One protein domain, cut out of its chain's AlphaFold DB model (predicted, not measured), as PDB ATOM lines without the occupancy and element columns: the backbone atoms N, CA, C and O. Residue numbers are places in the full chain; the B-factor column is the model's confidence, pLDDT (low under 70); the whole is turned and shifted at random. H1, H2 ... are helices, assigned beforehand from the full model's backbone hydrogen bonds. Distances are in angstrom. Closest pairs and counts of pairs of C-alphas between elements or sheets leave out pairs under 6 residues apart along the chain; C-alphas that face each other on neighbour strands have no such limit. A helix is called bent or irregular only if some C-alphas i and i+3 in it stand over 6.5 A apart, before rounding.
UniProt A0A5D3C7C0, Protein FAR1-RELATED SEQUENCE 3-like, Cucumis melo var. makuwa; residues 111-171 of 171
ATOM      1  N   ILE A 111      37.262 -34.314 -24.135       57.56
ATOM      2  CA  ILE A 111      36.081 -34.170 -25.009       57.56
ATOM      3  C   ILE A 111      35.244 -32.975 -24.548       57.56
ATOM      4  O   ILE A 111      34.946 -32.107 -25.356       57.56
ATOM      5  N   SER A 112      34.910 -32.882 -23.259       57.97
ATOM      6  CA  SER A 112      34.157 -31.740 -22.727       57.97
ATOM      7  C   SER A 112      34.928 -30.424 -22.850       57.97
ATOM      8  O   SER A 112      34.346 -29.427 -23.242       57.97
ATOM      9  N   GLU A 113      36.234 -30.409 -22.584       59.34
ATOM     10  CA  GLU A 113      37.088 -29.219 -22.699       59.34
ATOM     11  C   GLU A 113      37.284 -28.796 -24.160       59.34
ATOM     12  O   GLU A 113      37.154 -27.614 -24.468       59.34
ATOM     13  N   SER A 114      37.524 -29.745 -25.072       64.06
ATOM     14  CA  SER A 114      37.599 -29.466 -26.513       64.06
ATOM     15  C   SER A 114      36.262 -29.000 -27.074       64.06
ATOM     16  O   SER A 114      36.252 -28.167 -27.966       64.06
ATOM     17  N   LEU A 115      35.133 -29.511 -26.573       65.88
ATOM     18  CA  LEU A 115      33.802 -29.043 -26.970       65.88
ATOM     19  C   LEU A 115      33.493 -27.659 -26.386       65.88
ATOM     20  O   LEU A 115      32.969 -26.807 -27.098       65.88
ATOM     21  N   ASN A 116      33.857 -27.406 -25.128       66.94
ATOM     22  CA  ASN A 116      33.671 -26.108 -24.479       66.94
ATOM     23  C   ASN A 116      34.520 -25.011 -25.135       66.94
ATOM     24  O   ASN A 116      34.053 -23.882 -25.265       66.94
ATOM     25  N   SER A 117      35.740 -25.328 -25.582       69.44
ATOM     26  CA  SER A 117      36.619 -24.353 -26.242       69.44
ATOM     27  C   SER A 117      36.135 -23.950 -27.636       69.44
ATOM     28  O   SER A 117      36.374 -22.821 -28.061       69.44
ATOM     29  N   VAL A 118      35.421 -24.835 -28.337       67.94
ATOM     30  CA  VAL A 118      34.957 -24.597 -29.716       67.94
ATOM     31  C   VAL A 118      33.470 -24.240 -29.821       67.94
ATOM     32  O   VAL A 118      33.027 -23.828 -30.892       67.94
ATOM     33  N   MET A 119      32.693 -24.353 -28.736       65.81
ATOM     34  CA  MET A 119      31.244 -24.090 -28.738       65.81
ATOM     35  C   MET A 119      30.706 -23.220 -27.580       65.81
ATOM     36  O   MET A 119      29.606 -23.494 -27.094       65.81
ATOM     37  N   PRO A 120      31.377 -22.136 -27.151       64.69
ATOM     38  CA  PRO A 120      30.893 -21.342 -26.019       64.69
ATOM     39  C   PRO A 120      29.494 -20.740 -26.262       64.69
ATOM     40  O   PRO A 120      28.656 -20.769 -25.373       64.69
ATOM     41  N   LYS A 121      29.195 -20.281 -27.488       59.94
ATOM     42  CA  LYS A 121      27.884 -19.692 -27.840       59.94
ATOM     43  C   LYS A 121      26.798 -20.714 -28.175       59.94
ATOM     44  O   LYS A 121      25.621 -20.392 -28.094       59.94
ATOM     45  N   ALA A 122      27.162 -21.932 -28.583       58.88
ATOM     46  CA  ALA A 122      26.170 -22.937 -28.973       58.88
ATOM     47  C   ALA A 122      25.543 -23.642 -27.760       58.88
ATOM     48  O   ALA A 122      24.434 -24.153 -27.873       58.88
ATOM     49  N   MET A 123      26.221 -23.634 -26.605       62.81
ATOM     50  CA  MET A 123      25.672 -24.153 -25.345       62.81
ATOM     51  C   MET A 123      24.657 -23.210 -24.679       62.81
ATOM     52  O   MET A 123      23.935 -23.638 -23.786       62.81
ATOM     53  N   GLU A 124      24.562 -21.955 -25.132       67.44
ATOM     54  CA  GLU A 124      23.527 -20.998 -24.706       67.44
ATOM     55  C   GLU A 124      22.227 -21.132 -25.524       67.44
ATOM     56  O   GLU A 124      21.225 -20.486 -25.224       67.44
ATOM     57  N   LEU A 125      22.234 -21.963 -26.574       67.81
ATOM     58  CA  LEU A 125      21.101 -22.152 -27.476       67.81
ATOM     59  C   LEU A 125      20.198 -23.313 -27.022       67.81
ATOM     60  O   LEU A 125      20.648 -24.219 -26.315       67.81
ATOM     61  N   PRO A 126      18.930 -23.353 -27.473       74.88
ATOM     62  CA  PRO A 126      18.058 -24.505 -27.268       74.88
ATOM     63  C   PRO A 126      18.707 -25.818 -27.733       74.88
ATOM     64  O   PRO A 126      19.460 -25.843 -28.708       74.88
ATOM     65  N   ILE A 127      18.357 -26.930 -27.072       72.38
ATOM     66  CA  ILE A 127      18.980 -28.255 -27.263       72.38
ATOM     67  C   ILE A 127      19.078 -28.652 -28.749       72.38
ATOM     68  O   ILE A 127      20.116 -29.148 -29.182       72.38
ATOM     69  N   CYS A 128      18.034 -28.398 -29.547       73.56
ATOM     70  CA  CYS A 128      18.035 -28.707 -30.981       73.56
ATOM     71  C   CYS A 128      19.119 -27.938 -31.754       73.56
ATOM     72  O   CYS A 128      19.867 -28.537 -32.523       73.56
ATOM     73  N   SER A 129      19.260 -26.636 -31.503       73.44
ATOM     74  CA  SER A 129      20.256 -25.785 -32.163       73.44
ATOM     75  C   SER A 129      21.683 -26.148 -31.748       73.44
ATOM     76  O   SER A 129      22.593 -26.141 -32.576       73.44
ATOM     77  N   MET A 130      21.882 -26.537 -30.485       75.12
ATOM     78  CA  MET A 130      23.165 -27.062 -30.011       75.12
ATOM     79  C   MET A 130      23.536 -28.372 -30.727       75.12
ATOM     80  O   MET A 130      24.679 -28.548 -31.150       75.12
ATOM     81  N   LEU A 131      22.575 -29.285 -30.903       77.69
ATOM     82  CA  LEU A 131      22.793 -30.548 -31.617       77.69
ATOM     83  C   LEU A 131      23.096 -30.331 -33.105       77.69
ATOM     84  O   LEU A 131      23.949 -31.021 -33.665       77.69
ATOM     85  N   GLU A 132      22.452 -29.358 -33.745       79.75
ATOM     86  CA  GLU A 132      22.744 -28.985 -35.132       79.75
ATOM     87  C   GLU A 132      24.138 -28.369 -35.280       79.75
ATOM     88  O   GLU A 132      24.868 -28.743 -36.201       79.75
ATOM     89  N   ALA A 133      24.548 -27.504 -34.349       77.56
ATOM     90  CA  ALA A 133      25.901 -26.951 -34.307       77.56
ATOM     91  C   ALA A 133      26.960 -28.054 -34.131       77.56
ATOM     92  O   ALA A 133      27.926 -28.115 -34.896       77.56
ATOM     93  N   LEU A 134      26.735 -28.981 -33.192       77.69
ATOM     94  CA  LEU A 134      27.570 -30.167 -32.986       77.69
ATOM     95  C   LEU A 134      27.675 -31.017 -34.254       77.69
ATOM     96  O   LEU A 134      28.774 -31.415 -34.650       77.69
ATOM     97  N   ARG A 135      26.542 -31.283 -34.910       82.31
ATOM     98  CA  ARG A 135      26.490 -32.068 -36.147       82.31
ATOM     99  C   ARG A 135      27.303 -31.405 -37.254       82.31
ATOM    100  O   ARG A 135      28.126 -32.079 -37.866       82.31
ATOM    101  N   MET A 136      27.097 -30.111 -37.499       83.56
ATOM    102  CA  MET A 136      27.826 -29.367 -38.533       83.56
ATOM    103  C   MET A 136      29.330 -29.345 -38.259       83.56
ATOM    104  O   MET A 136      30.126 -29.604 -39.161       83.56
ATOM    105  N   MET A 137      29.724 -29.100 -37.010       82.94
ATOM    106  CA  MET A 137      31.127 -29.076 -36.606       82.94
ATOM    107  C   MET A 137      31.804 -30.435 -36.816       82.94
ATOM    108  O   MET A 137      32.856 -30.500 -37.450       82.94
ATOM    109  N   LEU A 138      31.199 -31.519 -36.321       80.56
ATOM    110  CA  LEU A 138      31.754 -32.865 -36.474       80.56
ATOM    111  C   LEU A 138      31.844 -33.263 -37.947       80.56
ATOM    112  O   LEU A 138      32.868 -33.792 -38.371       80.56
ATOM    113  N   GLN A 139      30.809 -32.975 -38.740       86.12
ATOM    114  CA  GLN A 139      30.824 -33.239 -40.180       86.12
ATOM    115  C   GLN A 139      31.965 -32.502 -40.881       86.12
ATOM    116  O   GLN A 139      32.691 -33.127 -41.652       86.12
ATOM    117  N   ARG A 140      32.169 -31.213 -40.576       84.31
ATOM    118  CA  ARG A 140      33.278 -30.435 -41.140       84.31
ATOM    119  C   ARG A 140      34.634 -31.019 -40.750       84.31
ATOM    120  O   ARG A 140      35.451 -31.263 -41.625       84.31
ATOM    121  N   TRP A 141      34.850 -31.322 -39.472       80.19
ATOM    122  CA  TRP A 141      36.110 -31.911 -39.010       80.19
ATOM    123  C   TRP A 141      36.412 -33.271 -39.633       80.19
ATOM    124  O   TRP A 141      37.560 -33.547 -39.975       80.19
ATOM    125  N   PHE A 142      35.413 -34.144 -39.778       81.12
ATOM    126  CA  PHE A 142      35.627 -35.429 -40.441       81.12
ATOM    127  C   PHE A 142      35.892 -35.267 -41.937       81.12
ATOM    128  O   PHE A 142      36.697 -36.018 -42.481       81.12
ATOM    129  N   PHE A 143      35.254 -34.292 -42.586       85.62
ATOM    130  CA  PHE A 143      35.517 -33.958 -43.983       85.62
ATOM    131  C   PHE A 143      36.944 -33.429 -44.179       85.62
ATOM    132  O   PHE A 143      37.678 -33.962 -45.004       85.62
ATOM    133  N   GLU A 144      37.362 -32.451 -43.375       83.50
ATOM    134  CA  GLU A 144      38.716 -31.884 -43.404       83.50
ATOM    135  C   GLU A 144      39.776 -32.957 -43.144       83.50
ATOM    136  O   GLU A 144      40.706 -33.091 -43.928       83.50
ATOM    137  N   ARG A 145      39.597 -33.792 -42.110       79.12
ATOM    138  CA  ARG A 145      40.528 -34.895 -41.815       79.12
ATOM    139  C   ARG A 145      40.599 -35.930 -42.928       79.12
ATOM    140  O   ARG A 145      41.672 -36.466 -43.169       79.12
ATOM    141  N   ARG A 146      39.469 -36.252 -43.566       80.06
ATOM    142  CA  ARG A 146      39.453 -37.189 -44.694       80.06
ATOM    143  C   ARG A 146      40.241 -36.620 -45.867       80.06
ATOM    144  O   ARG A 146      41.111 -37.310 -46.371       80.06
ATOM    145  N   ASN A 147      39.980 -35.369 -46.239       82.19
ATOM    146  CA  ASN A 147      40.729 -34.712 -47.305       82.19
ATOM    147  C   ASN A 147      42.217 -34.628 -46.959       82.19
ATOM    148  O   ASN A 147      43.047 -34.955 -47.791       82.19
ATOM    149  N   ASP A 148      42.561 -34.247 -45.727       77.38
ATOM    150  CA  ASP A 148      43.953 -34.190 -45.281       77.38
ATOM    151  C   ASP A 148      44.666 -35.535 -45.456       77.38
ATOM    152  O   ASP A 148      45.800 -35.538 -45.921       77.38
ATOM    153  N   VAL A 149      44.011 -36.652 -45.122       72.44
ATOM    154  CA  VAL A 149      44.550 -38.005 -45.336       72.44
ATOM    155  C   VAL A 149      44.647 -38.341 -46.825       72.44
ATOM    156  O   VAL A 149      45.673 -38.861 -47.244       72.44
ATOM    157  N   ASP A 150      43.643 -38.001 -47.635       73.94
ATOM    158  CA  ASP A 150      43.671 -38.243 -49.086       73.94
ATOM    159  C   ASP A 150      44.794 -37.453 -49.791       73.94
ATOM    160  O   ASP A 150      45.311 -37.888 -50.820       73.94
ATOM    161  N   TYR A 151      45.204 -36.306 -49.235       68.31
ATOM    162  CA  TYR A 151      46.356 -35.526 -49.701       68.31
ATOM    163  C   TYR A 151      47.687 -35.939 -49.051       68.31
ATOM    164  O   TYR A 151      48.735 -35.410 -49.439       68.31
ATOM    165  N   GLN A 152      47.692 -36.846 -48.068       63.62
ATOM    166  CA  GLN A 152      48.935 -37.361 -47.500       63.62
ATOM    167  C   GLN A 152      49.543 -38.428 -48.413       63.62
ATOM    168  O   GLN A 152      48.907 -39.396 -48.812       63.62
ATOM    169  N   VAL A 153      50.826 -38.241 -48.727       66.81
ATOM    170  CA  VAL A 153      51.611 -39.150 -49.577       66.81
ATOM    171  C   VAL A 153      52.106 -40.373 -48.790       66.81
ATOM    172  O   VAL A 153      52.514 -41.368 -49.382       66.81
ATOM    173  N   THR A 154      52.083 -40.307 -47.457       70.69
ATOM    174  CA  THR A 154      52.614 -41.339 -46.562       70.69
ATOM    175  C   THR A 154      51.553 -41.805 -45.568       70.69
ATOM    176  O   THR A 154      50.629 -41.069 -45.225       70.69
ATOM    177  N   ASP A 155      51.732 -43.018 -45.043       71.25
ATOM    178  CA  ASP A 155      50.839 -43.608 -44.036       71.25
ATOM    179  C   ASP A 155      50.997 -42.987 -42.631       71.25
ATOM    180  O   ASP A 155      50.282 -43.351 -41.690       71.25
ATOM    181  N   PHE A 156      51.950 -42.067 -42.443       68.19
ATOM    182  CA  PHE A 156      52.223 -41.451 -41.151       68.19
ATOM    183  C   PHE A 156      51.513 -40.103 -41.023       68.19
ATOM    184  O   PHE A 156      51.549 -39.248 -41.901       68.19
ATOM    185  N   THR A 157      50.909 -39.854 -39.860       67.38
ATOM    186  CA  THR A 157      50.370 -38.523 -39.541       67.38
ATOM    187  C   THR A 157      51.485 -37.471 -39.572       67.38
ATOM    188  O   THR A 157      52.569 -37.749 -39.053       67.38
ATOM    189  N   LYS A 158      51.200 -36.252 -40.058       71.62
ATOM    190  CA  LYS A 158      52.157 -35.122 -40.149       71.62
ATOM    191  C   LYS A 158      53.021 -34.925 -38.891       71.62
ATOM    192  O   LYS A 158      54.201 -34.618 -38.985       71.62
ATOM    193  N   THR A 159      52.452 -35.134 -37.701       70.50
ATOM    194  CA  THR A 159      53.178 -35.044 -36.421       70.50
ATOM    195  C   THR A 159      54.276 -36.100 -36.279       70.50
ATOM    196  O   THR A 159      55.374 -35.786 -35.837       70.50
ATOM    197  N   ILE A 160      53.993 -37.348 -36.653       73.19
ATOM    198  CA  ILE A 160      54.963 -38.450 -36.597       73.19
ATOM    199  C   ILE A 160      56.030 -38.270 -37.676       73.19
ATOM    200  O   ILE A 160      57.201 -38.482 -37.390       73.19
ATOM    201  N   GLU A 161      55.658 -37.810 -38.873       76.25
ATOM    202  CA  GLU A 161      56.642 -37.444 -39.898       76.25
ATOM    203  C   GLU A 161      57.584 -36.336 -39.429       76.25
ATOM    204  O   GLU A 161      58.782 -36.430 -39.668       76.25
ATOM    205  N   GLY A 162      57.069 -35.309 -38.746       76.31
ATOM    206  CA  GLY A 162      57.892 -34.238 -38.179       76.31
ATOM    207  C   GLY A 162      58.918 -34.768 -37.177       76.31
ATOM    208  O   GLY A 162      60.103 -34.489 -37.309       76.31
ATOM    209  N   ILE A 163      58.478 -35.622 -36.250       79.62
ATOM    210  CA  ILE A 163      59.365 -36.252 -35.261       79.62
ATOM    211  C   ILE A 163      60.412 -37.145 -35.944       79.62
ATOM    212  O   ILE A 163      61.580 -37.127 -35.571       79.62
ATOM    213  N   LEU A 164      60.009 -37.924 -36.952       76.38
ATOM    214  CA  LEU A 164      60.928 -38.788 -37.695       76.38
ATOM    215  C   LEU A 164      61.953 -37.976 -38.497       76.38
ATOM    216  O   LEU A 164      63.116 -38.360 -38.546       76.38
ATOM    217  N   ARG A 165      61.548 -36.849 -39.093       76.69
ATOM    218  CA  ARG A 165      62.456 -35.935 -39.805       76.69
ATOM    219  C   ARG A 165      63.472 -35.308 -38.861       76.69
ATOM    220  O   ARG A 165      64.658 -35.369 -39.156       76.69
ATOM    221  N   GLU A 166      63.031 -34.807 -37.708       80.31
ATOM    222  CA  GLU A 166      63.936 -34.272 -36.683       80.31
ATOM    223  C   GLU A 166      64.940 -35.331 -36.202       80.31
ATOM    224  O   GLU A 166      66.111 -35.025 -36.006       80.31
ATOM    225  N   GLN A 167      64.527 -36.595 -36.065       75.00
ATOM    226  CA  GLN A 167      65.435 -37.676 -35.662       75.00
ATOM    227  C   GLN A 167      66.439 -38.088 -36.746       75.00
ATOM    228  O   GLN A 167      67.533 -38.525 -36.400       75.00
ATOM    229  N   ILE A 168      66.088 -37.947 -38.026       73.00
ATOM    230  CA  ILE A 168      66.986 -38.215 -39.161       73.00
ATOM    231  C   ILE A 168      67.976 -37.058 -39.369       73.00
ATOM    232  O   ILE A 168      69.114 -37.290 -39.752       73.00
ATOM    233  N   GLU A 169      67.576 -35.811 -39.107       69.38
ATOM    234  CA  GLU A 169      68.469 -34.642 -39.204       69.38
ATOM    235  C   GLU A 169      69.477 -34.553 -38.044       69.38
ATOM    236  O   GLU A 169      70.501 -33.882 -38.159       69.38
ATOM    237  N   LEU A 170      69.201 -35.242 -36.932       61.59
ATOM    238  CA  LEU A 170      70.072 -35.325 -35.755       61.59
ATOM    239  C   LEU A 170      71.029 -36.539 -35.771       61.59
ATOM    240  O   LEU A 170      71.779 -36.710 -34.806       61.59
ATOM    241  N   SER A 171      71.005 -37.375 -36.819       48.62
ATOM    242  CA  SER A 171      71.865 -38.564 -36.998       48.62
ATOM    243  C   SER A 171      72.926 -38.361 -38.071       48.62
ATOM    244  O   SER A 171      74.083 -38.770 -37.830       48.62
TER     245      SER A 171
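AT A GLANCE: This is residues 111 to 171 of the 171 residues of the protein "Protein FAR1-RELATED SEQUENCE 3-like" of Cucumis melo var. makuwa (UniProt A0A5D3C7C0). An open chain of three helices that do not form a common core: the short helix H1 lies crosswise some way off the long helix H2, a link from H1 leads to one end of H2, and at the other end of H2 a second link leads to H3, which carries the chain farther outward. H2 and H3 together make most of the length, and the contacts between the parts are few. The printed part has 61 residues with three named helices, in the order H1, H2, H3, and no named strand; the class is all helix. The whole is extended, with a radius of gyration of the C-alphas of 17.4 A and spans of 56 by 23 by 13 A.

IN THESE COORDINATES: H1 is residues 111 to 118, 8 residues, and begins with C-alpha 111 at (36.081, -34.170, -25.009). H2 is residues 127 to 150, 24 residues and 34.4 A from first to last C-alpha; it begins with C-alpha 127 at (18.980, -28.255, -27.263) and ends with C-alpha 150 at (43.671, -38.243, -49.086). H3 is residues 158 to 169, 12 residues and 16.3 A long, and ends with C-alpha 169 at (68.469, -34.642, -39.204). No helix is bent or irregular.

HOW THE PARTS SIT: H1 touches no helix. H1 and H2 are apart, with no C-alpha of the one within 8 A of the other. H2 and H3 are apart by the same measure, and so are H1 and H3. The N-to-C direction of H1 has its largest component, 0.90, in y, while that of H2 has 0.78 in x and that of H3 has 1.00 in x. The link from H1 to H2, with 8 residues between them, is short but not tight. The link from H2 to H3, with 7 residues between them, is also short but not tight. In H1, H2 and H3 every O i to N i+4 pair is within hydrogen-bond range.

THE WHOLE: The two C-alphas farthest apart are those of Pro 126 and Ser 171, at 56.5 A, and the outline is only just a rod. Residues 138 to 147, which belong to H2, stand free, as do residues 150 to 155 and residues 165 to 171, of which 165 to 169 belong to H3. The printed part has no cut, neither link is long, and Ser 171 is the chain's last residue. The mean pLDDT of the printed part is 72.4; it is under 70 at residues 111 to 125, 151 to 153, 156 to 157 and 169 to 171.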